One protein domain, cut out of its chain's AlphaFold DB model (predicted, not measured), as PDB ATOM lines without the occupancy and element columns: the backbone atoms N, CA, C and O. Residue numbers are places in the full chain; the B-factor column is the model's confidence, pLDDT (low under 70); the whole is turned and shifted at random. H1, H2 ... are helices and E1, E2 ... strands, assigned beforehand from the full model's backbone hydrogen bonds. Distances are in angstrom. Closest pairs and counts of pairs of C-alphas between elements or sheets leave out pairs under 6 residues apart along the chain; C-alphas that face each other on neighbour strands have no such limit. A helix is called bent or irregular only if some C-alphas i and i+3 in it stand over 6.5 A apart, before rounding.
ATOM      1  N   GLU A  70     155.710-164.842 242.322       98.06
ATOM      2  CA  GLU A  70     155.636-166.308 242.333       98.06
ATOM      3  C   GLU A  70     154.888-166.830 243.561       98.06
ATOM      4  O   GLU A  70     154.097-167.763 243.441       98.06
ATOM      5  N   GLU A  71     155.094-166.213 244.728       97.75
ATOM      6  CA  GLU A  71     154.369-166.563 245.953       97.75
ATOM      7  C   GLU A  71     152.869-166.268 245.806       97.75
ATOM      8  O   GLU A  71     152.030-167.117 246.111       97.75
ATOM      9  N   ILE A  72     152.521-165.090 245.274       97.88
ATOM     10  CA  ILE A  72     151.123-164.685 245.060       97.88
ATOM     11  C   ILE A  72     150.458-165.551 243.989       97.88
ATOM     12  O   ILE A  72     149.320-165.980 244.169       97.88
ATOM     13  N   ILE A  73     151.163-165.831 242.889       98.25
ATOM     14  CA  ILE A  73     150.694-166.707 241.810       98.25
ATOM     15  C   ILE A  73     150.482-168.120 242.344       98.25
ATOM     16  O   ILE A  73     149.433-168.706 242.091       98.25
ATOM     17  N   GLY A  74     151.434-168.657 243.110       98.19
ATOM     18  CA  GLY A  74     151.316-169.974 243.731       98.19
ATOM     19  C   GLY A  74     150.089-170.065 244.638       98.19
ATOM     20  O   GLY A  74     149.290-170.989 244.497       98.19
ATOM     21  N   ASN A  75     149.882-169.062 245.497       97.38
ATOM     22  CA  ASN A  75     148.701-168.987 246.356       97.38
ATOM     23  C   ASN A  75     147.397-168.860 245.548       97.38
ATOM     24  O   ASN A  75     146.412-169.528 245.854       97.38
ATOM     25  N   PHE A  76     147.390-168.028 244.500       98.12
ATOM     26  CA  PHE A  76     146.242-167.869 243.607       98.12
ATOM     27  C   PHE A  76     145.865-169.192 242.937       98.12
ATOM     28  O   PHE A  76     144.697-169.562 242.962       98.12
ATOM     29  N   GLN A  77     146.833-169.923 242.380       98.38
ATOM     30  CA  GLN A  77     146.565-171.203 241.719       98.38
ATOM     31  C   GLN A  77     146.086-172.265 242.714       98.38
ATOM     32  O   GLN A  77     145.141-172.993 242.418       98.38
ATOM     33  N   LEU A  78     146.685-172.317 243.909       98.44
ATOM     34  CA  LEU A  78     146.293-173.256 244.962       98.44
ATOM     35  C   LEU A  78     144.845-173.036 245.434       98.44
ATOM     36  O   LEU A  78     144.131-174.003 245.688       98.44
ATOM     37  N   HIS A  79     144.403-171.778 245.520       98.38
ATOM     38  CA  HIS A  79     143.099-171.399 246.075       98.38
ATOM     39  C   HIS A  79     142.116-170.833 245.039       98.38
ATOM     40  O   HIS A  79     141.125-170.203 245.408       98.38
ATOM     41  N   ARG A  80     142.351-171.058 243.740       98.12
ATOM     42  CA  ARG A  80     141.567-170.444 242.654       98.12
ATOM     43  C   ARG A  80     140.065-170.697 242.783       98.12
ATOM     44  O   ARG A  80     139.277-169.764 242.671       98.12
ATOM     45  N   ALA A  81     139.669-171.940 243.056       98.38
ATOM     46  CA  ALA A  81     138.260-172.310 243.185       98.38
ATOM     47  C   ALA A  81     137.574-171.615 244.377       98.38
ATOM     48  O   ALA A  81     136.442-171.143 244.254       98.38
ATOM     49  N   ASP A  82     138.270-171.501 245.512       98.44
ATOM     50  CA  ASP A  82     137.776-170.782 246.690       98.44
ATOM     51  C   ASP A  82     137.624-169.281 246.379       98.44
ATOM     52  O   ASP A  82     136.589-168.685 246.678       98.44
ATOM     53  N   LEU A  83     138.610-168.677 245.704       98.31
ATOM     54  CA  LEU A  83     138.561-167.273 245.280       98.31
ATOM     55  C   LEU A  83     137.386-167.001 244.333       98.31
ATOM     56  O   LEU A  83     136.615-166.075 244.567       98.31
ATOM     57  N   GLU A  84     137.200-167.819 243.299       98.00
ATOM     58  CA  GLU A  84     136.072-167.681 242.367       98.00
ATOM     59  C   GLU A  84     134.718-167.872 243.069       98.00
ATOM     60  O   GLU A  84     133.743-167.198 242.731       98.00
ATOM     61  N   THR A  85     134.655-168.738 244.083       97.62
ATOM     62  CA  THR A  85     133.454-168.913 244.914       97.62
ATOM     63  C   THR A  85     133.162-167.661 245.744       97.62
ATOM     64  O   THR A  85     132.013-167.224 245.784       97.62
ATOM     65  N   LEU A  86     134.182-167.018 246.330       96.75
ATOM     66  CA  LEU A  86     134.019-165.742 247.042       96.75
ATOM     67  C   LEU A  86     133.507-164.626 246.127       96.75
ATOM     68  O   LEU A  86     132.631-163.864 246.525       96.75
ATOM     69  N   ILE A  87     134.028-164.543 244.901       96.38
ATOM     70  CA  ILE A  87     133.581-163.562 243.904       96.38
ATOM     71  C   ILE A  87     132.104-163.785 243.550       96.38
ATOM     72  O   ILE A  87     131.315-162.840 243.549       96.38
ATOM     73  N   LYS A  88     131.696-165.037 243.316       95.44
ATOM     74  CA  LYS A  88     130.288-165.382 243.055       95.44
ATOM     75  C   LYS A  88     129.386-165.054 244.244       95.44
ATOM     76  O   LYS A  88     128.309-164.495 244.043       95.44
ATOM     77  N   ALA A  89     129.826-165.368 245.463       93.25
ATOM     78  CA  ALA A  89     129.095-165.047 246.685       93.25
ATOM     79  C   ALA A  89     128.916-163.531 246.853       93.25
ATOM     80  O   ALA A  89     127.816-163.083 247.163       93.25
ATOM     81  N   TYR A  90     129.958-162.740 246.564       92.38
ATOM     82  CA  TYR A  90     129.894-161.278 246.592       92.38
ATOM     83  C   TYR A  90     128.825-160.727 245.643       92.38
ATOM     84  O   TYR A  90     128.010-159.905 246.049       92.38
ATOM     85  N   TYR A  91     128.811-161.176 244.384       91.50
ATOM     86  CA  TYR A  91     127.835-160.694 243.398       91.50
ATOM     87  C   TYR A  91     126.416-161.218 243.634       91.50
ATOM     88  O   TYR A  91     125.460-160.593 243.190       91.50
ATOM     89  N   SER A  92     126.271-162.355 244.318       90.00
ATOM     90  CA  SER A  92     124.959-162.925 244.660       90.00
ATOM     91  C   SER A  92     124.371-162.323 245.938       90.00
ATOM     92  O   SER A  92     123.210-162.574 246.260       90.00
ATOM     93  N   ALA A  93     125.166-161.560 246.690       85.62
ATOM     94  CA  ALA A  93     124.726-160.964 247.933       85.62
ATOM     95  C   ALA A  93     123.744-159.812 247.681       85.62
ATOM     96  O   ALA A  93     124.032-158.939 246.858       85.62
ATOM     97  N   PRO A  94     122.618-159.759 248.413       74.50
ATOM     98  CA  PRO A  94     121.686-158.648 248.298       74.50
ATOM     99  C   PRO A  94     122.338-157.353 248.801       74.50
ATOM    100  O   PRO A  94     122.841-157.298 249.927       74.50
ATOM    101  N   GLU A  95     122.306-156.291 247.990       68.94
ATOM    102  CA  GLU A  95     122.633-154.950 248.484       68.94
ATOM    103  C   GLU A  95     121.549-154.459 249.451       68.94
ATOM    104  O   GLU A  95     120.370-154.801 249.303       68.94
ATOM    105  N   PRO A  96     121.921-153.635 250.443       65.75
ATOM    106  CA  PRO A  96     120.950-153.013 251.313       65.75
ATOM    107  C   PRO A  96     120.064-152.061 250.512       65.75
ATOM    108  O   PRO A  96     120.545-151.263 249.701       65.75
ATOM    109  N   LEU A  97     118.766-152.091 250.801       63.84
ATOM    110  CA  LEU A  97     117.848-151.048 250.351       63.84
ATOM    111  C   LEU A  97     118.259-149.682 250.944       63.84
ATOM    112  O   LEU A  97     118.945-149.640 251.973       63.84
ATOM    113  N   PRO A  98     117.835-148.548 250.348       57.75
ATOM    114  CA  PRO A  98     118.072-147.225 250.922       57.75
ATOM    115  C   PRO A  98     117.717-147.170 252.416       57.75
ATOM    116  O   PRO A  98     116.599-147.488 252.813       57.75
ATOM    117  N   GLY A  99     118.677-146.769 253.255       59.22
ATOM    118  CA  GLY A  99     118.500-146.686 254.711       59.22
ATOM    119  C   GLY A  99     118.811-147.971 255.488       59.22
ATOM    120  O   GLY A  99     118.793-147.939 256.716       59.22
ATOM    121  N   GLN A 100     119.148-149.074 254.813       60.41
ATOM    122  CA  GLN A 100     119.663-150.285 255.453       60.41
ATOM    123  C   GLN A 100     121.198-150.301 255.440       60.41
ATOM    124  O   GLN A 100     121.850-149.810 254.516       60.41
ATOM    125  N   SER A 101     121.795-150.873 256.482       57.22
ATOM    126  CA  SER A 101     123.205-151.254 256.476       57.22
ATOM    127  C   SER A 101     123.391-152.470 255.577       57.22
ATOM    128  O   SER A 101     122.567-153.381 255.625       57.22
ATOM    129  N   ARG A 102     124.466-152.506 254.780       61.75
ATOM    130  CA  ARG A 102     124.788-153.651 253.912       61.75
ATOM    131  C   ARG A 102     124.737-154.933 254.726       61.75
ATOM    132  O   ARG A 102     125.439-155.024 255.731       61.75
ATOM    133  N   VAL A 103     123.906-155.891 254.299       62.91
ATOM    134  CA  VAL A 103     123.993-157.260 254.812       62.91
ATOM    135  C   VAL A 103     125.445-157.658 254.613       62.91
ATOM    136  O   VAL A 103     125.952-157.619 253.489       62.91
ATOM    137  N   GLN A 104     126.145-157.932 255.710       73.25
ATOM    138  CA  GLN A 104     127.515-158.410 255.649       73.25
ATOM    139  C   GLN A 104     127.461-159.805 255.036       73.25
ATOM    140  O   GLN A 104     127.282-160.811 255.713       73.25
ATOM    141  N   TRP A 105     127.539-159.858 253.709       82.88
ATOM    142  CA  TRP A 105     127.579-161.097 252.937       82.88
ATOM    143  C   TRP A 105     128.708-162.013 253.418       82.88
ATOM    144  O   TRP A 105     128.616-163.238 253.316       82.88
ATOM    145  N   ASP A 106     129.755-161.413 253.985       84.38
ATOM    146  CA  ASP A 106     130.881-162.120 254.549       84.38
ATOM    147  C   ASP A 106     130.671-162.617 255.980       84.38
ATOM    148  O   ASP A 106     131.536-163.335 256.453       84.38
ATOM    149  N   ASP A 107     129.542-162.363 256.647       86.12
ATOM    150  CA  ASP A 107     129.273-162.903 257.994       86.12
ATOM    151  C   ASP A 107     128.818-164.371 257.985       86.12
ATOM    152  O   ASP A 107     128.802-165.029 259.028       86.12
ATOM    153  N   SER A 108     128.454-164.921 256.821       89.62
ATOM    154  CA  SER A 108     128.058-166.327 256.740       89.62
ATOM    155  C   SER A 108     129.226-167.258 257.098       89.62
ATOM    156  O   SER A 108     130.366-167.058 256.671       89.62
ATOM    157  N   LEU A 109     128.934-168.322 257.859       93.88
ATOM    158  CA  LEU A 109     129.941-169.317 258.259       93.88
ATOM    159  C   LEU A 109     130.630-169.958 257.046       93.88
ATOM    160  O   LEU A 109     131.820-170.257 257.097       93.88
ATOM    161  N   GLU A 110     129.893-170.133 255.948       94.31
ATOM    162  CA  GLU A 110     130.424-170.663 254.696       94.31
ATOM    163  C   GLU A 110     131.456-169.717 254.068       94.31
ATOM    164  O   GLU A 110     132.579-170.138 253.783       94.31
ATOM    165  N   VAL A 111     131.132-168.425 253.921       94.94
ATOM    166  CA  VAL A 111     132.063-167.433 253.359       94.94
ATOM    167  C   VAL A 111     133.292-167.263 254.250       94.94
ATOM    168  O   VAL A 111     134.411-167.211 253.737       94.94
ATOM    169  N   GLN A 112     133.122-167.238 255.574       95.81
ATOM    170  CA  GLN A 112     134.249-167.164 256.510       95.81
ATOM    171  C   GLN A 112     135.169-168.387 256.402       95.81
ATOM    172  O   GLN A 112     136.392-168.231 256.377       95.81
ATOM    173  N   ALA A 113     134.609-169.592 256.252       96.94
ATOM    174  CA  ALA A 113     135.401-170.801 256.045       96.94
ATOM    175  C   ALA A 113     136.195-170.746 254.729       96.94
ATOM    176  O   ALA A 113     137.374-171.105 254.713       96.94
ATOM    177  N   ILE A 114     135.590-170.261 253.637       97.56
ATOM    178  CA  ILE A 114     136.284-170.085 252.350       97.56
ATOM    179  C   ILE A 114     137.403-169.038 252.479       97.56
ATOM    180  O   ILE A 114     138.534-169.293 252.065       97.56
ATOM    181  N   LYS A 115     137.127-167.890 253.114       97.44
ATOM    182  CA  LYS A 115     138.120-166.834 253.383       97.44
ATOM    183  C   LYS A 115     139.316-167.374 254.162       97.44
ATOM    184  O   LYS A 115     140.456-167.133 253.772       97.44
ATOM    185  N   GLN A 116     139.065-168.145 255.220       97.31
ATOM    186  CA  GLN A 116     140.121-168.734 256.037       97.31
ATOM    187  C   GLN A 116     140.969-169.737 255.246       97.31
ATOM    188  O   GLN A 116     142.195-169.673 255.328       97.31
ATOM    189  N   ARG A 117     140.345-170.621 254.452       97.62
ATOM    190  CA  ARG A 117     141.075-171.584 253.608       97.62
ATOM    191  C   ARG A 117     141.939-170.903 252.552       97.62
ATOM    192  O   ARG A 117     143.071-171.322 252.359       97.62
ATOM    193  N   ALA A 118     141.422-169.858 251.905       97.62
ATOM    194  CA  ALA A 118     142.121-169.133 250.843       97.62
ATOM    195  C   ALA A 118     143.094-168.052 251.352       97.62
ATOM    196  O   ALA A 118     143.753-167.388 250.549       97.62
ATOM    197  N   GLY A 119     143.158-167.822 252.669       97.56
ATOM    198  CA  GLY A 119     143.964-166.753 253.259       97.56
ATOM    199  C   GLY A 119     143.467-165.343 252.916       97.56
ATOM    200  O   GLY A 119     144.262-164.407 252.859       97.56
ATOM    201  N   VAL A 120     142.167-165.164 252.676       97.94
ATOM    202  CA  VAL A 120     141.551-163.880 252.313       97.94
ATOM    203  C   VAL A 120     141.037-163.164 253.559       97.94
ATOM    204  O   VAL A 120     140.212-163.686 254.302       97.94
ATOM    205  N   GLY A 121     141.476-161.925 253.769       96.00
ATOM    206  CA  GLY A 121     140.973-161.068 254.843       96.00
ATOM    207  C   GLY A 121     139.695-160.326 254.450       96.00
ATOM    208  O   GLY A 121     138.739-160.261 255.226       96.00
ATOM    209  N   ARG A 122     139.653-159.774 253.230       94.44
ATOM    210  CA  ARG A 122     138.542-158.932 252.763       94.44
ATOM    211  C   ARG A 122     138.369-159.013 251.251       94.44
ATOM    212  O   ARG A 122     139.352-159.018 250.519       94.44
ATOM    213  N   VAL A 123     137.117-158.983 250.797       95.00
ATOM    214  CA  VAL A 123     136.764-158.671 249.407       95.00
ATOM    215  C   VAL A 123     135.992-157.357 249.401       95.00
ATOM    216  O   VAL A 123     135.074-157.159 250.200       95.00
ATOM    217  N   SER A 124     136.390-156.425 248.546       92.12
ATOM    218  CA  SER A 124     135.742-155.117 248.417       92.12
ATOM    219  C   SER A 124     135.691-154.684 246.966       92.12
ATOM    220  O   SER A 124     136.590-155.002 246.195       92.12
ATOM    221  N   ASN A 125     134.682-153.899 246.605       90.25
ATOM    222  CA  ASN A 125     134.654-153.252 245.306       90.25
ATOM    223  C   ASN A 125     135.759-152.194 245.202       90.25
ATOM    224  O   ASN A 125     136.194-151.598 246.192       90.25
ATOM    225  N   THR A 126     136.239-151.986 243.982       86.75
ATOM    226  CA  THR A 126     137.145-150.894 243.635       86.75
ATOM    227  C   THR A 126     136.480-149.949 242.634       86.75
ATOM    228  O   THR A 126     135.323-150.135 242.268       86.75
ATOM    229  N   MET A 127     137.170-148.878 242.247       72.44
ATOM    230  CA  MET A 127     136.585-147.866 241.367       72.44
ATOM    231  C   MET A 127     136.478-148.363 239.920       72.44
ATOM    232  O   MET A 127     137.388-149.018 239.412       72.44
ATOM    233  N   GLY A 128     135.396-147.959 239.254       80.62
ATOM    234  CA  GLY A 128     135.130-148.231 237.841       80.62
ATOM    235  C   GLY A 128     134.193-149.419 237.623       80.62
ATOM    236  O   GLY A 128     134.243-150.412 238.348       80.62
ATOM    237  N   TRP A 129     133.351-149.307 236.596       89.31
ATOM    238  CA  TRP A 129     132.449-150.371 236.161       89.31
ATOM    239  C   TRP A 129     132.991-151.020 234.894       89.31
ATOM    240  O   TRP A 129     133.349-150.355 233.920       89.31
ATOM    241  N   TRP A 130     133.017-152.341 234.917       93.00
ATOM    242  CA  TRP A 130     133.513-153.209 233.864       93.00
ATOM    243  C   TRP A 130     132.330-153.957 233.265       93.00
ATOM    244  O   TRP A 130     132.083-155.126 233.549       93.00
ATOM    245  N   THR A 131     131.539-153.222 232.488       91.56
ATOM    246  CA  THR A 131     130.398-153.768 231.749       91.56
ATOM    247  C   THR A 131     130.882-154.750 230.668       91.56
ATOM    248  O   THR A 131     132.076-154.781 230.375       91.56
ATOM    249  N   PRO A 132     129.997-155.551 230.042       91.38
ATOM    250  CA  PRO A 132     130.387-156.491 228.986       91.38
ATOM    251  C   PRO A 132     131.167-155.851 227.827       91.38
ATOM    252  O   PRO A 132     132.052-156.491 227.269       91.38
ATOM    253  N   ASP A 133     130.879-154.583 227.506       91.25
ATOM    254  CA  ASP A 133     131.730-153.750 226.650       91.25
ATOM    255  C   ASP A 133     132.035-152.413 227.352       91.25
ATOM    256  O   ASP A 133     131.327-151.417 227.138       91.25
ATOM    257  N   PRO A 134     133.091-152.373 228.192       88.38
ATOM    258  CA  PRO A 134     133.402-151.230 229.043       88.38
ATOM    259  C   PRO A 134     134.055-150.075 228.274       88.38
ATOM    260  O   PRO A 134     134.492-149.099 228.874       88.38
ATOM    261  N   TYR A 135     134.130-150.173 226.946       87.81
ATOM    262  CA  TYR A 135     134.718-149.150 226.089       87.81
ATOM    263  C   TYR A 135     133.728-148.617 225.045       87.81
ATOM    264  O   TYR A 135     134.104-147.771 224.232       87.81
ATOM    265  N   SER A 136     132.479-149.093 225.063       87.81
ATOM    266  CA  SER A 136     131.415-148.628 224.172       87.81
ATOM    267  C   SER A 136     130.777-147.321 224.645       87.81
ATOM    268  O   SER A 136     130.688-147.032 225.841       87.81
ATOM    269  N   PHE A 137     130.277-146.543 223.681       84.44
ATOM    270  CA  PHE A 137     129.441-145.374 223.959       84.44
ATOM    271  C   PHE A 137     128.135-145.777 224.655       84.44
ATOM    272  O   PHE A 137     127.736-145.161 225.639       84.44
ATOM    273  N   GLU A 138     127.514-146.856 224.178       87.75
ATOM    274  CA  GLU A 138     126.223-147.355 224.656       87.75
ATOM    275  C   GLU A 138     126.243-147.667 226.157       87.75
ATOM    276  O   GLU A 138     125.337-147.268 226.892       87.75
ATOM    277  N   TRP A 139     127.298-148.327 226.656       87.94
ATOM    278  CA  TRP A 139     127.417-148.593 228.089       87.94
ATOM    279  C   TRP A 139     127.731-147.346 228.910       87.94
ATOM    280  O   TRP A 139     127.251-147.252 230.039       87.94
ATOM    281  N   ALA A 140     128.487-146.386 228.370       84.19
ATOM    282  CA  ALA A 140     128.727-145.114 229.050       84.19
ATOM    283  C   ALA A 140     127.422-144.329 229.253       84.19
ATOM    284  O   ALA A 140     127.146-143.863 230.359       84.19
ATOM    285  N   GLU A 141     126.579-144.268 228.221       84.75
ATOM    286  CA  GLU A 141     125.262-143.639 228.304       84.75
ATOM    287  C   GLU A 141     124.332-144.396 229.264       84.75
ATOM    288  O   GLU A 141     123.717-143.795 230.148       84.75
ATOM    289  N   LYS A 142     124.285-145.729 229.170       87.62
ATOM    290  CA  LYS A 142     123.457-146.563 230.051       87.62
ATOM    291  C   LYS A 142     123.855-146.434 231.524       87.62
ATOM    292  O   LYS A 142     122.984-146.349 232.387       87.62
ATOM    293  N   LEU A 143     125.153-146.382 231.831       85.19
ATOM    294  CA  LEU A 143     125.646-146.159 233.196       85.19
ATOM    295  C   LEU A 143     125.234-144.791 233.743       85.19
ATOM    296  O   LEU A 143     124.903-144.678 234.925       85.19
ATOM    297  N   HIS A 144     125.215-143.765 232.888       82.31
ATOM    298  CA  HIS A 144     124.718-142.445 233.259       82.31
ATOM    299  C   HIS A 144     123.214-142.478 233.582       82.31
ATOM    300  O   HIS A 144     122.792-141.938 234.605       82.31
ATOM    301  N   GLN A 145     122.419-143.180 232.767       85.50
ATOM    302  CA  GLN A 145     120.972-143.334 232.969       85.50
ATOM    303  C   GLN A 145     120.614-144.127 234.234       85.50
ATOM    304  O   GLN A 145     119.644-143.793 234.909       85.50
ATOM    305  N   ILE A 146     121.406-145.147 234.587       84.31
ATOM    306  CA  ILE A 146     121.188-145.983 235.783       84.31
ATOM    307  C   ILE A 146     121.408-145.191 237.092       84.31
ATOM    308  O   ILE A 146     121.066-145.674 238.166       84.31
ATOM    309  N   ASN A 147     121.902-143.947 237.016       74.88
ATOM    310  CA  ASN A 147     122.193-143.081 238.157       74.88
ATOM    311  C   ASN A 147     122.990-143.825 239.238       74.88
ATOM    312  O   ASN A 147     122.520-144.059 240.350       74.88
ATOM    313  N   ALA A 148     124.238-144.174 238.917       69.81
ATOM    314  CA  ALA A 148     125.154-144.880 239.820       69.81
ATOM    315  C   ALA A 148     125.383-144.184 241.187       69.81
ATOM    316  O   ALA A 148     126.005-144.763 242.078       69.81
ATOM    317  N   GLY A 149     124.902-142.947 241.369       70.69
ATOM    318  CA  GLY A 149     124.890-142.248 242.652       70.69
ATOM    319  C   GLY A 149     123.812-142.729 243.634       70.69
ATOM    320  O   GLY A 149     123.959-142.487 244.835       70.69
ATOM    321  N   THR A 150     122.757-143.415 243.172       78.94
ATOM    322  CA  THR A 150     121.679-143.944 244.031       78.94
ATOM    323  C   THR A 150     121.956-145.374 244.494       78.94
ATOM    324  O   THR A 150     122.848-146.056 243.983       78.94
ATOM    325  N   ALA A 151     121.214-145.850 245.499       77.19
ATOM    326  CA  ALA A 151     121.346-147.229 245.972       77.19
ATOM    327  C   ALA A 151     120.869-148.232 244.911       77.19
ATOM    328  O   ALA A 151     121.533-149.236 244.673       77.19
ATOM    329  N   GLU A 152     119.773-147.914 244.222       79.94
ATOM    330  CA  GLU A 152     119.197-148.715 243.142       79.94
ATOM    331  C   GLU A 152     120.156-148.802 241.952       79.94
ATOM    332  O   GLU A 152     120.365-149.883 241.401       79.94
ATOM    333  N   GLY A 153     120.786-147.679 241.595       84.06
ATOM    334  CA  GLY A 153     121.788-147.633 240.540       84.06
ATOM    335  C   GLY A 153     123.014-148.472 240.884       84.06
ATOM    336  O   GLY A 153     123.470-149.262 240.062       84.06
ATOM    337  N   ARG A 154     123.521-148.378 242.121       80.19
ATOM    338  CA  ARG A 154     124.621-149.243 242.582       80.19
ATOM    339  C   ARG A 154     124.247-150.722 242.561       80.19
ATOM    340  O   ARG A 154     125.037-151.520 242.070       80.19
ATOM    341  N   TYR A 155     123.043-151.074 243.010       82.19
ATOM    342  CA  TYR A 155     122.552-152.452 242.970       82.19
ATOM    343  C   TYR A 155     122.505-153.006 241.541       82.19
ATOM    344  O   TYR A 155     123.044-154.076 241.269       82.19
ATOM    345  N   ALA A 156     121.957-152.241 240.593       84.88
ATOM    346  CA  ALA A 156     121.894-152.645 239.187       84.88
ATOM    347  C   ALA A 156     123.280-152.861 238.545       84.88
ATOM    348  O   ALA A 156     123.402-153.570 237.542       84.88
ATOM    349  N   LEU A 157     124.324-152.250 239.115       88.25
ATOM    350  CA  LEU A 157     125.683-152.250 238.582       88.25
ATOM    351  C   LEU A 157     126.672-153.118 239.362       88.25
ATOM    352  O   LEU A 157     127.813-153.253 238.918       88.25
ATOM    353  N   GLN A 158     126.251-153.731 240.469       87.56
ATOM    354  CA  GLN A 158     127.101-154.528 241.360       87.56
ATOM    355  C   GLN A 158     127.880-155.616 240.605       87.56
ATOM    356  O   GLN A 158     129.083-155.767 240.790       87.56
ATOM    357  N   GLN A 159     127.220-156.326 239.689       90.94
ATOM    358  CA  GLN A 159     127.830-157.377 238.858       90.94
ATOM    359  C   GLN A 159     128.959-156.887 237.930       90.94
ATOM    360  O   GLN A 159     129.724-157.696 237.411       90.94
ATOM    361  N   PHE A 160     129.066-155.575 237.704       92.94
ATOM    362  CA  PHE A 160     130.102-154.960 236.871       92.94
ATOM    363  C   PHE A 160     131.227-154.337 237.705       92.94
ATOM    364  O   PHE A 160     132.159-153.763 237.146       92.94
ATOM    365  N   GLU A 161     131.167-154.412 239.035       91.88
ATOM    366  CA  GLU A 161     132.222-153.874 239.890       91.88
ATOM    367  C   GLU A 161     133.466-154.761 239.827       91.88
ATOM    368  O   GLU A 161     133.392-155.976 240.014       91.88
ATOM    369  N   ALA A 162     134.634-154.151 239.621       95.06
ATOM    370  CA  ALA A 162     135.886-154.857 239.864       95.06
ATOM    371  C   ALA A 162     136.081-155.070 241.369       95.06
ATOM    372  O   ALA A 162     135.805-154.180 242.180       95.06
ATOM    373  N   LEU A 163     136.588-156.244 241.743       96.25
ATOM    374  CA  LEU A 163     136.728-156.655 243.136       96.25
ATOM    375  C   LEU A 163     138.196-156.787 243.521       96.25
ATOM    376  O   LEU A 163     138.970-157.518 242.910       96.25
ATOM    377  N   GLN A 164     138.572-156.085 244.577       96.69
ATOM    378  CA  GLN A 164     139.833-156.253 245.276       96.69
ATOM    379  C   GLN A 164     139.698-157.376 246.301       96.69
ATOM    380  O   GLN A 164     138.785-157.355 247.127       96.69
ATOM    381  N   VAL A 165     140.655-158.298 246.294       97.62
ATOM    382  CA  VAL A 165     140.798-159.358 247.291       97.62
ATOM    383  C   VAL A 165     142.075-159.100 248.089       97.62
ATOM    384  O   VAL A 165     143.193-159.241 247.582       97.62
ATOM    385  N   ASP A 166     141.892-158.681 249.336       96.75
ATOM    386  CA  ASP A 166     142.965-158.459 250.297       96.75
ATOM    387  C   ASP A 166     143.258-159.744 251.063       96.75
ATOM    388  O   ASP A 166     142.365-160.347 251.666       96.75
ATOM    389  N   MET A 167     144.529-160.125 251.090       97.38
ATOM    390  CA  MET A 167     144.996-161.285 251.840       97.38
ATOM    391  C   MET A 167     145.060-160.970 253.340       97.38
ATOM    392  O   MET A 167     145.315-159.832 253.736       97.38
ATOM    393  N   ILE A 168     144.835-161.983 254.179       95.56
ATOM    394  CA  ILE A 168     144.906-161.865 255.645       95.56
ATOM    395  C   ILE A 168     146.344-161.653 256.140       95.56
ATOM    396  O   ILE A 168     146.567-161.037 257.181       95.56
ATOM    397  N   ASP A 169     147.325-162.149 255.386       95.81
ATOM    398  CA  ASP A 169     148.738-162.038 255.722       95.81
ATOM    399  C   ASP A 169     149.209-160.576 255.646       95.81
ATOM    400  O   ASP A 169     149.203-159.932 254.593       95.81
ATOM    401  N   LEU A 170     149.684-160.059 256.781       92.88
ATOM    402  CA  LEU A 170     150.183-158.693 256.918       92.88
ATOM    403  C   LEU A 170     151.386-158.396 256.011       92.88
ATOM    404  O   LEU A 170     151.646-157.229 255.716       92.88
ATOM    405  N   ARG A 171     152.108-159.404 255.505       95.00
ATOM    406  CA  ARG A 171     153.175-159.206 254.507       95.00
ATOM    407  C   ARG A 171     152.663-158.526 253.239       95.00
ATOM    408  O   ARG A 171     153.414-157.778 252.622       95.00
ATOM    409  N   TYR A 172     151.383-158.670 252.899       95.62
ATOM    410  CA  TYR A 172     150.767-157.998 251.751       95.62
ATOM    411  C   TYR A 172     150.581-156.491 251.943       95.62
ATOM    412  O   TYR A 172     150.281-155.800 250.974       95.62
ATOM    413  N   ARG A 173     150.783-155.950 253.153       94.38
ATOM    414  CA  ARG A 173     150.708-154.513 253.439       94.38
ATOM    415  C   ARG A 173     151.859-154.084 254.339       94.38
ATOM    416  O   ARG A 173     151.907-154.421 255.514       94.38
ATOM    417  N   GLN A 174     152.756-153.261 253.818       92.62
ATOM    418  CA  GLN A 174     153.992-152.888 254.508       92.62
ATOM    419  C   GLN A 174     154.179-151.370 254.562       92.62
ATOM    420  O   GLN A 174     153.602-150.622 253.772       92.62
ATOM    421  N   ARG A 175     154.993-150.910 255.516       90.50
ATOM    422  CA  ARG A 175     155.431-149.510 255.653       90.50
ATOM    423  C   ARG A 175     156.954-149.442 255.479       90.50
ATOM    424  O   ARG A 175     157.678-149.452 256.472       90.50
ATOM    425  N   PRO A 176     157.468-149.465 254.239       86.81
ATOM    426  CA  PRO A 176     158.906-149.479 254.001       86.81
ATOM    427  C   PRO A 176     159.540-148.118 254.306       86.81
ATOM    428  O   PRO A 176     158.962-147.068 254.018       86.81
ATOM    429  N   LEU A 177     160.797-148.132 254.761       85.00
ATOM    430  CA  LEU A 177     161.572-146.907 255.011       85.00
ATOM    431  C   LEU A 177     161.796-146.067 253.745       85.00
ATOM    432  O   LEU A 177     162.008-144.862 253.839       85.00
ATOM    433  N   ARG A 178     161.713-146.680 252.553       86.38
ATOM    434  CA  ARG A 178     161.791-145.982 251.259       86.38
ATOM    435  C   ARG A 178     160.705-144.914 251.088       86.38
ATOM    436  O   ARG A 178     160.913-143.951 250.353       86.38
ATOM    437  N   TYR A 179     159.554-145.082 251.748       85.00
ATOM    438  CA  TYR A 179     158.387-144.202 251.627       85.00
ATOM    439  C   TYR A 179     157.885-143.721 253.016       85.00
ATOM    440  O   TYR A 179     156.755-144.015 253.396       85.00
ATOM    441  N   PRO A 180     158.691-142.944 253.772       67.62
ATOM    442  CA  PRO A 180     158.572-142.750 255.233       67.62
ATOM    443  C   PRO A 180     157.585-141.650 255.693       67.62
ATOM    444  O   PRO A 180     157.650-141.165 256.825       67.62
ATOM    445  N   ALA A 181     156.716-141.166 254.807       59.88
ATOM    446  CA  ALA A 181     155.884-139.981 255.042       59.88
ATOM    447  C   ALA A 181     154.381-140.302 255.041       59.88
ATOM    448  O   ALA A 181     153.619-139.553 254.459       59.88
ATOM    449  N   ASP A 182     153.977-141.404 255.687       58.75
ATOM    450  CA  ASP A 182     152.571-141.809 255.919       58.75
ATOM    451  C   ASP A 182     151.948-142.774 254.886       58.75
ATOM    452  O   ASP A 182     150.735-142.971 254.873       58.75
ATOM    453  N   TYR A 183     152.757-143.457 254.065       71.94
ATOM    454  CA  TYR A 183     152.241-144.328 252.998       71.94
ATOM    455  C   TYR A 183     152.512-145.811 253.241       71.94
ATOM    456  O   TYR A 183     153.652-146.262 253.317       71.94
ATOM    457  N   HIS A 184     151.434-146.590 253.299       89.25
ATOM    458  CA  HIS A 184     151.512-148.030 253.113       89.25
ATOM    459  C   HIS A 184     151.762-148.349 251.638       89.25
ATOM    460  O   HIS A 184     151.202-147.701 250.750       89.25
ATOM    461  N   ILE A 185     152.561-149.379 251.387       94.38
ATOM    462  CA  ILE A 185     152.506-150.126 250.133       94.38
ATOM    463  C   ILE A 185     151.689-151.389 250.380       94.38
ATOM    464  O   ILE A 185     151.732-151.945 251.482       94.38
ATOM    465  N   TRP A 186     150.951-151.850 249.383       96.19
ATOM    466  CA  TRP A 186     150.268-153.134 249.486       96.19
ATOM    467  C   TRP A 186     150.155-153.833 248.142       96.19
ATOM    468  O   TRP A 186     150.193-153.185 247.095       96.19
ATOM    469  N   LYS A 187     150.004-155.156 248.202       97.69
ATOM    470  CA  LYS A 187     149.583-156.003 247.092       97.69
ATOM    471  C   LYS A 187     148.220-156.612 247.403       97.69
ATOM    472  O   LYS A 187     147.933-156.949 248.547       97.69
ATOM    473  N   SER A 188     147.399-156.756 246.379       97.62
ATOM    474  CA  SER A 188     146.107-157.442 246.432       97.62
ATOM    475  C   SER A 188     145.883-158.178 245.113       97.62
ATOM    476  O   SER A 188     146.485-157.816 244.097       97.62
ATOM    477  N   LEU A 189     144.987-159.159 245.099       98.38
ATOM    478  CA  LEU A 189     144.438-159.649 243.835       98.38
ATOM    479  C   LEU A 189     143.312-158.704 243.398       98.38
ATOM    480  O   LEU A 189     142.591-158.152 244.231       98.38
ATOM    481  N   LEU A 190     143.190-158.483 242.097       97.81
ATOM    482  CA  LEU A 190     142.102-157.739 241.480       97.81
ATOM    483  C   LEU A 190     141.389-158.660 240.493       97.81
ATOM    484  O   LEU A 190     142.020-159.192 239.580       97.81
ATOM    485  N   TYR A 191     140.083-158.800 240.675       97.88
ATOM    486  CA  TYR A 191     139.176-159.429 239.731       97.88
ATOM    487  C   TYR A 191     138.447-158.360 238.918       97.88
ATOM    488  O   TYR A 191     137.873-157.426 239.483       97.88
ATOM    489  N   ILE A 192     138.456-158.507 237.598       96.88
ATOM    490  CA  ILE A 192     137.748-157.644 236.659       96.88
ATOM    491  C   ILE A 192     136.677-158.492 235.957       96.88
ATOM    492  O   ILE A 192     137.045-159.445 235.277       96.88
ATOM    493  N   PRO A 193     135.370-158.176 236.068       96.25
ATOM    494  CA  PRO A 193     134.295-159.013 235.514       96.25
ATOM    495  C   PRO A 193     134.135-158.926 233.983       96.25
ATOM    496  O   PRO A 193     133.211-159.517 233.429       96.25
ATOM    497  N   ALA A 194     135.023-158.213 233.289       94.94
ATOM    498  CA  ALA A 194     135.054-158.095 231.834       94.94
ATOM    499  C   ALA A 194     136.488-158.239 231.306       94.94
ATOM    500  O   ALA A 194     137.459-158.072 232.043       94.94
ATOM    501  N   VAL A 195     136.627-158.536 230.012       94.75
ATOM    502  CA  VAL A 195     137.947-158.632 229.375       94.75
ATOM    503  C   VAL A 195     138.539-157.230 229.266       94.75
ATOM    504  O   VAL A 195     138.107-156.418 228.444       94.75
ATOM    505  N   ALA A 196     139.521-156.934 230.113       93.75
ATOM    506  CA  ALA A 196     140.169-155.633 230.119       93.75
ATOM    507  C   ALA A 196     141.040-155.443 228.870       93.75
ATOM    508  O   ALA A 196     141.817-156.326 228.498       93.75
ATOM    509  N   ARG A 197     140.947-154.269 228.237       93.38
ATOM    510  CA  ARG A 197     141.863-153.891 227.159       93.38
ATOM    511  C   ARG A 197     143.210-153.511 227.750       93.38
ATOM    512  O   ARG A 197     143.309-152.679 228.656       93.38
ATOM    513  N   THR A 198     144.243-154.110 227.182       92.12
ATOM    514  CA  THR A 198     145.631-153.790 227.474       92.12
ATOM    515  C   THR A 198     146.304-153.302 226.196       92.12
ATOM    516  O   THR A 198     146.075-153.835 225.110       92.12
ATOM    517  N   HIS A 199     147.097-152.242 226.308       91.06
ATOM    518  CA  HIS A 199     147.854-151.675 225.193       91.06
ATOM    519  C   HIS A 199     149.161-151.094 225.729       91.06
ATOM    520  O   HIS A 199     149.151-150.478 226.790       91.06
ATOM    521  N   ASP A 200     150.286-151.346 225.056       92.06
ATOM    522  CA  ASP A 200     151.605-150.792 225.396       92.06
ATOM    523  C   ASP A 200     151.973-150.835 226.891       92.06
ATOM    524  O   ASP A 200     152.425-149.850 227.477       92.06
ATOM    525  N   ASN A 201     151.805-152.004 227.526       94.75
ATOM    526  CA  ASN A 201     152.065-152.193 228.961       94.75
ATOM    527  C   ASN A 201     151.203-151.283 229.851       94.75
ATOM    528  O   ASN A 201     151.646-150.789 230.893       94.75
ATOM    529  N   LYS A 202     149.954-151.061 229.450       95.31
ATOM    530  CA  LYS A 202     148.958-150.343 230.234       95.31
ATOM    531  C   LYS A 202     147.645-151.103 230.298       95.31
ATOM    532  O   LYS A 202     147.281-151.825 229.373       95.31
ATOM    533  N   LEU A 203     146.945-150.912 231.407       95.12
ATOM    534  CA  LEU A 203     145.605-151.402 231.676       95.12
ATOM    535  C   LEU A 203     144.640-150.224 231.555       95.12
ATOM    536  O   LEU A 203     144.686-149.291 232.360       95.12
ATOM    537  N   TRP A 204     143.787-150.245 230.534       93.31
ATOM    538  CA  TRP A 204     142.790-149.195 230.358       93.31
ATOM    539  C   TRP A 204     141.688-149.337 231.409       93.31
ATOM    540  O   TRP A 204     141.173-150.444 231.571       93.31
ATOM    541  N   PRO A 205     141.289-148.253 232.098       91.19
ATOM    542  CA  PRO A 205     140.257-148.328 233.120       91.19
ATOM    543  C   PRO A 205     138.898-148.663 232.497       91.19
ATOM    544  O   PRO A 205     138.638-148.327 231.338       91.19
ATOM    545  N   GLY A 206     138.019-149.267 233.294       88.38
ATOM    546  CA  GLY A 206     136.606-149.403 232.949       88.38
ATOM    547  C   GLY A 206     135.891-148.049 232.851       88.38
ATOM    548  O   GLY A 206     136.472-146.978 233.077       88.38
ATOM    549  N   VAL A 207     134.597-148.090 232.539       83.00
ATOM    550  CA  VAL A 207     133.775-146.879 232.471       83.00
ATOM    551  C   VAL A 207     133.680-146.251 233.858       83.00
ATOM    552  O   VAL A 207     133.577-146.945 234.869       83.00
ATOM    553  N   SER A 208     133.691-144.921 233.912       74.19
ATOM    554  CA  SER A 208     133.452-144.165 235.139       74.19
ATOM    555  C   SER A 208     132.160-143.364 235.017       74.19
ATOM    556  O   SER A 208     131.971-142.654 234.035       74.19
ATOM    557  N   TRP A 209     131.309-143.422 236.042       62.72
ATOM    558  CA  TRP A 209     130.019-142.726 236.136       62.72
ATOM    559  C   TRP A 209     130.089-141.214 235.885       62.72
ATOM    560  O   TRP A 209     129.126-140.612 235.420       62.72
ATOM    561  N   ASN A 210     131.225-140.591 236.201       64.94
ATOM    562  CA  ASN A 210     131.438-139.154 236.047       64.94
ATOM    563  C   ASN A 210     131.903-138.744 234.637       64.94
ATOM    564  O   ASN A 210     132.151-137.561 234.405       64.94
ATOM    565  N   LYS A 211     132.041-139.691 233.699       66.25
ATOM    566  CA  LYS A 211     132.419-139.425 232.306       66.25
ATOM    567  C   LYS A 211     131.271-139.822 231.380       66.25
ATOM    568  O   LYS A 211     131.043-140.993 231.120       66.25
ATOM    569  N   LEU A 212     130.575-138.805 230.874       58.66
ATOM    570  CA  LEU A 212     129.413-138.902 229.979       58.66
ATOM    571  C   LEU A 212     129.732-139.376 228.552       58.66
ATOM    572  O   LEU A 212     128.817-139.625 227.777       58.66
ATOM    573  N   ALA A 213     131.009-139.477 228.188       62.19
ATOM    574  CA  ALA A 213     131.433-139.924 226.871       62.19
ATOM    575  C   ALA A 213     132.493-141.024 227.011       62.19
ATOM    576  O   ALA A 213     133.329-140.944 227.923       62.19
ATOM    577  N   PRO A 214     132.497-142.028 226.110       63.94
ATOM    578  CA  PRO A 214     133.619-142.939 225.995       63.94
ATOM    579  C   PRO A 214     134.874-142.110 225.762       63.94
ATOM    580  O   PRO A 214     134.876-141.119 225.026       63.94
ATOM    581  N   GLN A 215     135.939-142.502 226.443       74.38
ATOM    582  CA  GLN A 215     137.188-141.781 226.329       74.38
ATOM    583  C   GLN A 215     137.739-141.960 224.912       74.38
ATOM    584  O   GLN A 215     137.648-143.041 224.325       74.38
ATOM    585  N   THR A 216     138.323-140.905 224.347       82.31
ATOM    586  CA  THR A 216     139.165-141.085 223.160       82.31
ATOM    587  C   THR A 216     140.323-142.028 223.517       82.31
ATOM    588  O   THR A 216     140.698-142.107 224.692       82.31
ATOM    589  N   PRO A 217     140.936-142.730 222.547       83.06
ATOM    590  CA  PRO A 217     142.122-143.542 222.824       83.06
ATOM    591  C   PRO A 217     143.194-142.767 223.610       83.06
ATOM    592  O   PRO A 217     143.723-143.274 224.590       83.06
ATOM    593  N   GLU A 218     143.420-141.492 223.284       86.38
ATOM    594  CA  GLU A 218     144.339-140.609 224.017       86.38
ATOM    595  C   GLU A 218     143.941-140.394 225.493       86.38
ATOM    596  O   GLU A 218     144.786-140.376 226.390       86.38
ATOM    597  N   GLN A 219     142.645-140.249 225.777       86.94
ATOM    598  CA  GLN A 219     142.138-140.103 227.142       86.94
ATOM    599  C   GLN A 219     142.265-141.409 227.945       86.94
ATOM    600  O   GLN A 219     142.647-141.358 229.123       86.94
ATOM    601  N   TYR A 220     142.020-142.566 227.317       86.31
ATOM    602  CA  TYR A 220     142.319-143.863 227.930       86.31
ATOM    603  C   TYR A 220     143.811-143.976 228.229       86.31
ATOM    604  O   TYR A 220     144.175-144.225 229.370       86.31
ATOM    605  N   GLU A 221     144.679-143.661 227.271       88.00
ATOM    606  CA  GLU A 221     146.136-143.710 227.438       88.00
ATOM    607  C   GLU A 221     146.668-142.832 228.580       88.00
ATOM    608  O   GLU A 221     147.670-143.179 229.221       88.00
ATOM    609  N   LYS A 222     146.003-141.703 228.849       89.00
ATOM    610  CA  LYS A 222     146.333-140.780 229.944       89.00
ATOM    611  C   LYS A 222     145.839-141.260 231.311       89.00
ATOM    612  O   LYS A 222     146.434-140.897 232.324       89.00
ATOM    613  N   SER A 223     144.737-142.009 231.344       88.56
ATOM    614  CA  SER A 223     144.122-142.523 232.577       88.56
ATOM    615  C   SER A 223     144.436-143.991 232.859       88.56
ATOM    616  O   SER A 223     144.071-144.487 233.920       88.56
ATOM    617  N   ALA A 224     145.105-144.668 231.929       92.56
ATOM    618  CA  ALA A 224     145.483-146.058 232.050       92.56
ATOM    619  C   ALA A 224     146.573-146.260 233.096       92.56
ATOM    620  O   ALA A 224     147.553-145.511 233.185       92.56
ATOM    621  N   ASP A 225     146.396-147.326 233.860       95.25
ATOM    622  CA  ASP A 225     147.366-147.753 234.843       95.25
ATOM    623  C   ASP A 225     148.486-148.546 234.167       95.25
ATOM    624  O   ASP A 225     148.292-149.171 233.124       95.25
ATOM    625  N   ARG A 226     149.681-148.560 234.760       97.25
ATOM    626  CA  ARG A 226     150.794-149.338 234.201       97.25
ATOM    627  C   ARG A 226     150.598-150.827 234.454       97.25
ATOM    628  O   ARG A 226     150.399-151.249 235.593       97.25
ATOM    629  N   LEU A 227     150.759-151.609 233.396       97.44
ATOM    630  CA  LEU A 227     150.850-153.057 233.423       97.44
ATOM    631  C   LEU A 227     152.328-153.449 233.312       97.44
ATOM    632  O   LEU A 227     153.004-153.099 232.353       97.44
ATOM    633  N   LEU A 228     152.860-154.135 234.312       97.69
ATOM    634  CA  LEU A 228     154.261-154.517 234.404       97.69
ATOM    635  C   LEU A 228     154.394-156.045 234.317       97.69
ATOM    636  O   LEU A 228     153.512-156.764 234.789       97.69
ATOM    637  N   PRO A 229     155.503-156.556 233.752       96.31
ATOM    638  CA  PRO A 229     155.744-157.996 233.678       96.31
ATOM    639  C   PRO A 229     156.071-158.615 235.046       96.31
ATOM    640  O   PRO A 229     155.898-159.815 235.218       96.31
ATOM    641  N   ASP A 230     156.545-157.807 236.000       96.56
ATOM    642  CA  ASP A 230     156.896-158.206 237.363       96.56
ATOM    643  C   ASP A 230     156.636-157.058 238.349       96.56
ATOM    644  O   ASP A 230     156.912-155.890 238.056       96.56
ATOM    645  N   LEU A 231     156.125-157.410 239.526       97.56
ATOM    646  CA  LEU A 231     155.880-156.549 240.681       97.56
ATOM    647  C   LEU A 231     156.683-157.004 241.910       97.56
ATOM    648  O   LEU A 231     156.443-156.523 243.023       97.56
ATOM    649  N   THR A 232     157.639-157.925 241.762       96.69
ATOM    650  CA  THR A 232     158.540-158.324 242.853       96.69
ATOM    651  C   THR A 232     159.381-157.139 243.313       96.69
ATOM    652  O   THR A 232     159.575-156.945 244.509       96.69
ATOM    653  N   ASN A 233     159.803-156.270 242.396       95.25
ATOM    654  CA  ASN A 233     160.563-155.061 242.715       95.25
ATOM    655  C   ASN A 233     159.693-153.798 242.748       95.25
ATOM    656  O   ASN A 233     158.613-153.736 242.166       95.25
ATOM    657  N   TYR A 234     160.203-152.740 243.386       94.56
ATOM    658  CA  TYR A 234     159.559-151.429 243.317       94.56
ATOM    659  C   TYR A 234     159.491-150.917 241.871       94.56
ATOM    660  O   TYR A 234     160.528-150.884 241.195       94.56
ATOM    661  N   PRO A 235     158.329-150.420 241.409       95.44
ATOM    662  CA  PRO A 235     158.223-149.832 240.083       95.44
ATOM    663  C   PRO A 235     159.161-148.632 239.919       95.44
ATOM    664  O   PRO A 235     159.333-147.804 240.823       95.44
ATOM    665  N   ARG A 236     159.753-148.485 238.729       94.31
ATOM    666  CA  ARG A 236     160.525-147.278 238.395       94.31
ATOM    667  C   ARG A 236     159.596-146.063 238.402       94.31
ATOM    668  O   ARG A 236     158.480-146.143 237.887       94.31
ATOM    669  N   ASN A 237     160.055-144.948 238.973       93.12
ATOM    670  CA  ASN A 237     159.304-143.689 239.078       93.12
ATOM    671  C   ASN A 237     157.905-143.840 239.712       93.12
ATOM    672  O   ASN A 237     156.973-143.152 239.308       93.12
ATOM    673  N   TRP A 238     157.748-144.759 240.676       94.19
ATOM    674  CA  TRP A 238     156.459-145.038 241.314       94.19
ATOM    675  C   TRP A 238     155.919-143.833 242.088       94.19
ATOM    676  O   TRP A 238     156.508-143.395 243.088       94.19
ATOM    677  N   LYS A 239     154.798-143.289 241.622       92.75
ATOM    678  CA  LYS A 239     154.179-142.086 242.168       92.75
ATOM    679  C   LYS A 239     153.344-142.418 243.397       92.75
ATOM    680  O   LYS A 239     152.894-143.536 243.618       92.75
ATOM    681  N   LYS A 240     153.172-141.411 244.243       92.31
ATOM    682  CA  LYS A 240     152.284-141.479 245.397       92.31
ATOM    683  C   LYS A 240     150.828-141.575 244.902       92.31
ATOM    684  O   LYS A 240     150.470-140.829 243.995       92.31
ATOM    685  N   GLY A 241     150.032-142.482 245.466       91.31
ATOM    686  CA  GLY A 241     148.662-142.771 245.018       91.31
ATOM    687  C   GLY A 241     148.556-143.638 243.760       91.31
ATOM    688  O   GLY A 241     147.451-143.886 243.294       91.31
ATOM    689  N   GLU A 242     149.679-144.089 243.195       93.81
ATOM    690  CA  GLU A 242     149.684-144.905 241.981       93.81
ATOM    691  C   GLU A 242     149.552-146.397 242.306       93.81
ATOM    692  O   GLU A 242     150.260-146.930 243.172       93.81
ATOM    693  N   CYS A 243     148.709-147.081 241.535       95.75
ATOM    694  CA  CYS A 243     148.656-148.532 241.462       95.75
ATOM    695  C   CYS A 243     149.260-149.012 240.138       95.75
ATOM    696  O   CYS A 243     149.085-148.395 239.092       95.75
ATOM    697  N   VAL A 244     149.985-150.122 240.197       97.69
ATOM    698  CA  VAL A 244     150.510-150.835 239.032       97.69
ATOM    699  C   VAL A 244     150.020-152.277 239.067       97.69
ATOM    700  O   VAL A 244     149.695-152.806 240.135       97.69
ATOM    701  N   TYR A 245     149.967-152.908 237.904       98.12
ATOM    702  CA  TYR A 245     149.288-154.184 237.725       98.12
ATOM    703  C   TYR A 245     150.201-155.194 237.051       98.12
ATOM    704  O   TYR A 245     151.065-154.820 236.268       98.12
ATOM    705  N   ARG A 246     149.975-156.476 237.315       97.94
ATOM    706  CA  ARG A 246     150.500-157.595 236.531       97.94
ATOM    707  C   ARG A 246     149.340-158.516 236.214       97.94
ATOM    708  O   ARG A 246     148.603-158.902 237.119       97.94
ATOM    709  N   GLN A 247     149.176-158.858 234.946       97.62
ATOM    710  CA  GLN A 247     148.128-159.782 234.533       97.62
ATOM    711  C   GLN A 247     148.485-161.210 234.965       97.62
ATOM    712  O   GLN A 247     149.614-161.656 234.759       97.62
ATOM    713  N   LEU A 248     147.526-161.899 235.582       96.69
ATOM    714  CA  LEU A 248     147.626-163.314 235.952       96.69
ATOM    715  C   LEU A 248     146.858-164.202 234.981       96.69
ATOM    716  O   LEU A 248     147.329-165.272 234.613       96.69
ATOM    717  N   ASP A 249     145.665-163.747 234.608       95.88
ATOM    718  CA  ASP A 249     144.741-164.433 233.714       95.88
ATOM    719  C   ASP A 249     143.876-163.385 232.982       95.88
ATOM    720  O   ASP A 249     144.078-162.178 233.139       95.88
ATOM    721  N   THR A 250     142.893-163.813 232.192       95.62
ATOM    722  CA  THR A 250     141.961-162.928 231.475       95.62
ATOM    723  C   THR A 250     141.258-161.934 232.405       95.62
ATOM    724  O   THR A 250     141.123-160.766 232.050       95.62
ATOM    725  N   TYR A 251     140.857-162.374 233.602       97.06
ATOM    726  CA  TYR A 251     140.061-161.582 234.552       97.06
ATOM    727  C   TYR A 251     140.797-161.235 235.851       97.06
ATOM    728  O   TYR A 251     140.265-160.510 236.686       97.06
ATOM    729  N   TRP A 252     142.010-161.759 236.046       98.06
ATOM    730  CA  TRP A 252     142.737-161.664 237.310       98.06
ATOM    731  C   TRP A 252     144.062-160.931 237.148       98.06
ATOM    732  O   TRP A 252     144.843-161.208 236.235       98.06
ATOM    733  N   PHE A 253     144.337-160.030 238.088       98.19
ATOM    734  CA  PHE A 253     145.548-159.218 238.127       98.19
ATOM    735  C   PHE A 253     146.126-159.198 239.546       98.19
ATOM    736  O   PHE A 253     145.386-159.153 240.528       98.19
ATOM    737  N   ILE A 254     147.452-159.158 239.670       98.44
ATOM    738  CA  ILE A 254     148.100-158.655 240.886       98.44
ATOM    739  C   ILE A 254     148.088-157.140 240.784       98.44
ATOM    740  O   ILE A 254     148.533-156.582 239.782       98.44
ATOM    741  N   ARG A 255     147.626-156.468 241.832       97.88
ATOM    742  CA  ARG A 255     147.691-155.016 241.948       97.88
ATOM    743  C   ARG A 255     148.626-154.638 243.083       97.88
ATOM    744  O   ARG A 255     148.427-155.088 244.207       97.88
ATOM    745  N   MET A 256     149.607-153.784 242.806       97.75
ATOM    746  CA  MET A 256     150.515-153.210 243.797       97.75
ATOM    747  C   MET A 256     150.321-151.697 243.857       97.75
ATOM    748  O   MET A 256     150.470-151.011 242.849       97.75
ATOM    749  N   CYS A 257     150.013-151.163 245.034       95.69
ATOM    750  CA  CYS A 257     149.685-149.751 245.214       95.69
ATOM    751  C   CYS A 257     150.581-149.079 246.251       95.69
ATOM    752  O   CYS A 257     151.002-149.694 247.236       95.69
ATOM    753  N   ARG A 258     150.843-147.790 246.023       94.19
ATOM    754  CA  ARG A 258     151.457-146.876 246.984       94.19
ATOM    755  C   ARG A 258     150.382-145.904 247.442       94.19
ATOM    756  O   ARG A 258     149.789-145.232 246.603       94.19
ATOM    757  N   ALA A 259     150.151-145.805 248.749       90.06
ATOM    758  CA  ALA A 259     149.101-144.939 249.289       90.06
ATOM    759  C   ALA A 259     149.232-143.484 248.795       90.06
ATOM    760  O   ALA A 259     150.342-142.994 248.542       90.06
TER     761      ALA A 259
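This is residues 70 to 259 of the 260 residues of an uncharacterized protein of Pseudomonadales bacterium RIFCSPLOWO2_12_59_9 (UniProt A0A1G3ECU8). A strongly twisted sheet of six strands forms the core, with H2 over E1, E2 and E3 on one face and H3 folded back beside H2. H1 and H5 graze the sheet, and H4 and H6 lie off it. The printed part has 190 residues with six named helices and six named strands, in the chain order H1 H2 H3 E1 H4 H5 E2 E3 H6 E4 E5 E6. The sheet, in the order E1 E2 E3 E6 E5 E4, is mixed, as is the class, helices and strands. The whole is compact, with a radius of gyration of the C-alphas of 17.1 A, and rounded, spanning 46 by 45 by 32 A.

H1, residues 70 to 78, only grazes the sheet with residues 72 to 76. H2, residues 80 to 92, and H3, residues 109 to 118, form a helical hairpin and touch, their closest C-alphas, those of Asp 82 and Ile 114, 5.9 A apart. H2 is on one face, in two layers, a helix over a sheet, at a height of 9.8 A; H3 only grazes the sheet. E1, residues 120 to 129, and E2, residues 161 to 167, are antiparallel, with N 124 and O 164 2.9 A apart, within hydrogen-bond range. H4, residues 137 to 145, is not on the sheet; H5, residues 151 to 160, only grazes it and is irregular, with C-alphas 156 and 159 7.6 A apart. E3, residues 185 to 191, is antiparallel to E2 (N 165 and O 189, 2.8 A) and to E6, residues 252 to 258 (N 188 and O 255, 2.9 A). E5, residues 243 to 247, is antiparallel to E6 (N 246 and O 254, 2.9 A) and parallel to E4, residues 225 to 227 (N 245 and O 226, 2.9 A). H6, residues 217 to 223, touches no helix; E3, H6 and E4 make a split strand-helix-strand unit, two strands running the same way with E6 and E5 between them, its crossover right-handed. Every O i to N i+4 pair is within range in H1, H2, H3, H4 and H6, and 4 of 6 in H5.

H1 begins at C-alpha 70 (155.636, -166.308, 242.333). H2 measures 18.3 A, E1 22.9 A, E2 19.0 A, E3 19.3 A and E6 19.7 A, ending at C-alpha 258 (151.457, -146.876, 246.984).

The C-alphas of Leu 109 and Glu 218, the two farthest apart, are 46.9 A apart. The printed part has no cut. The links H2 to H3, E2 to E3, E3 to H6 and E4 to E5 are long. The mean pLDDT of the printed part is 88.9; residues 95 to 103, 148, 180 to 182 and 209 to 214 are under 70.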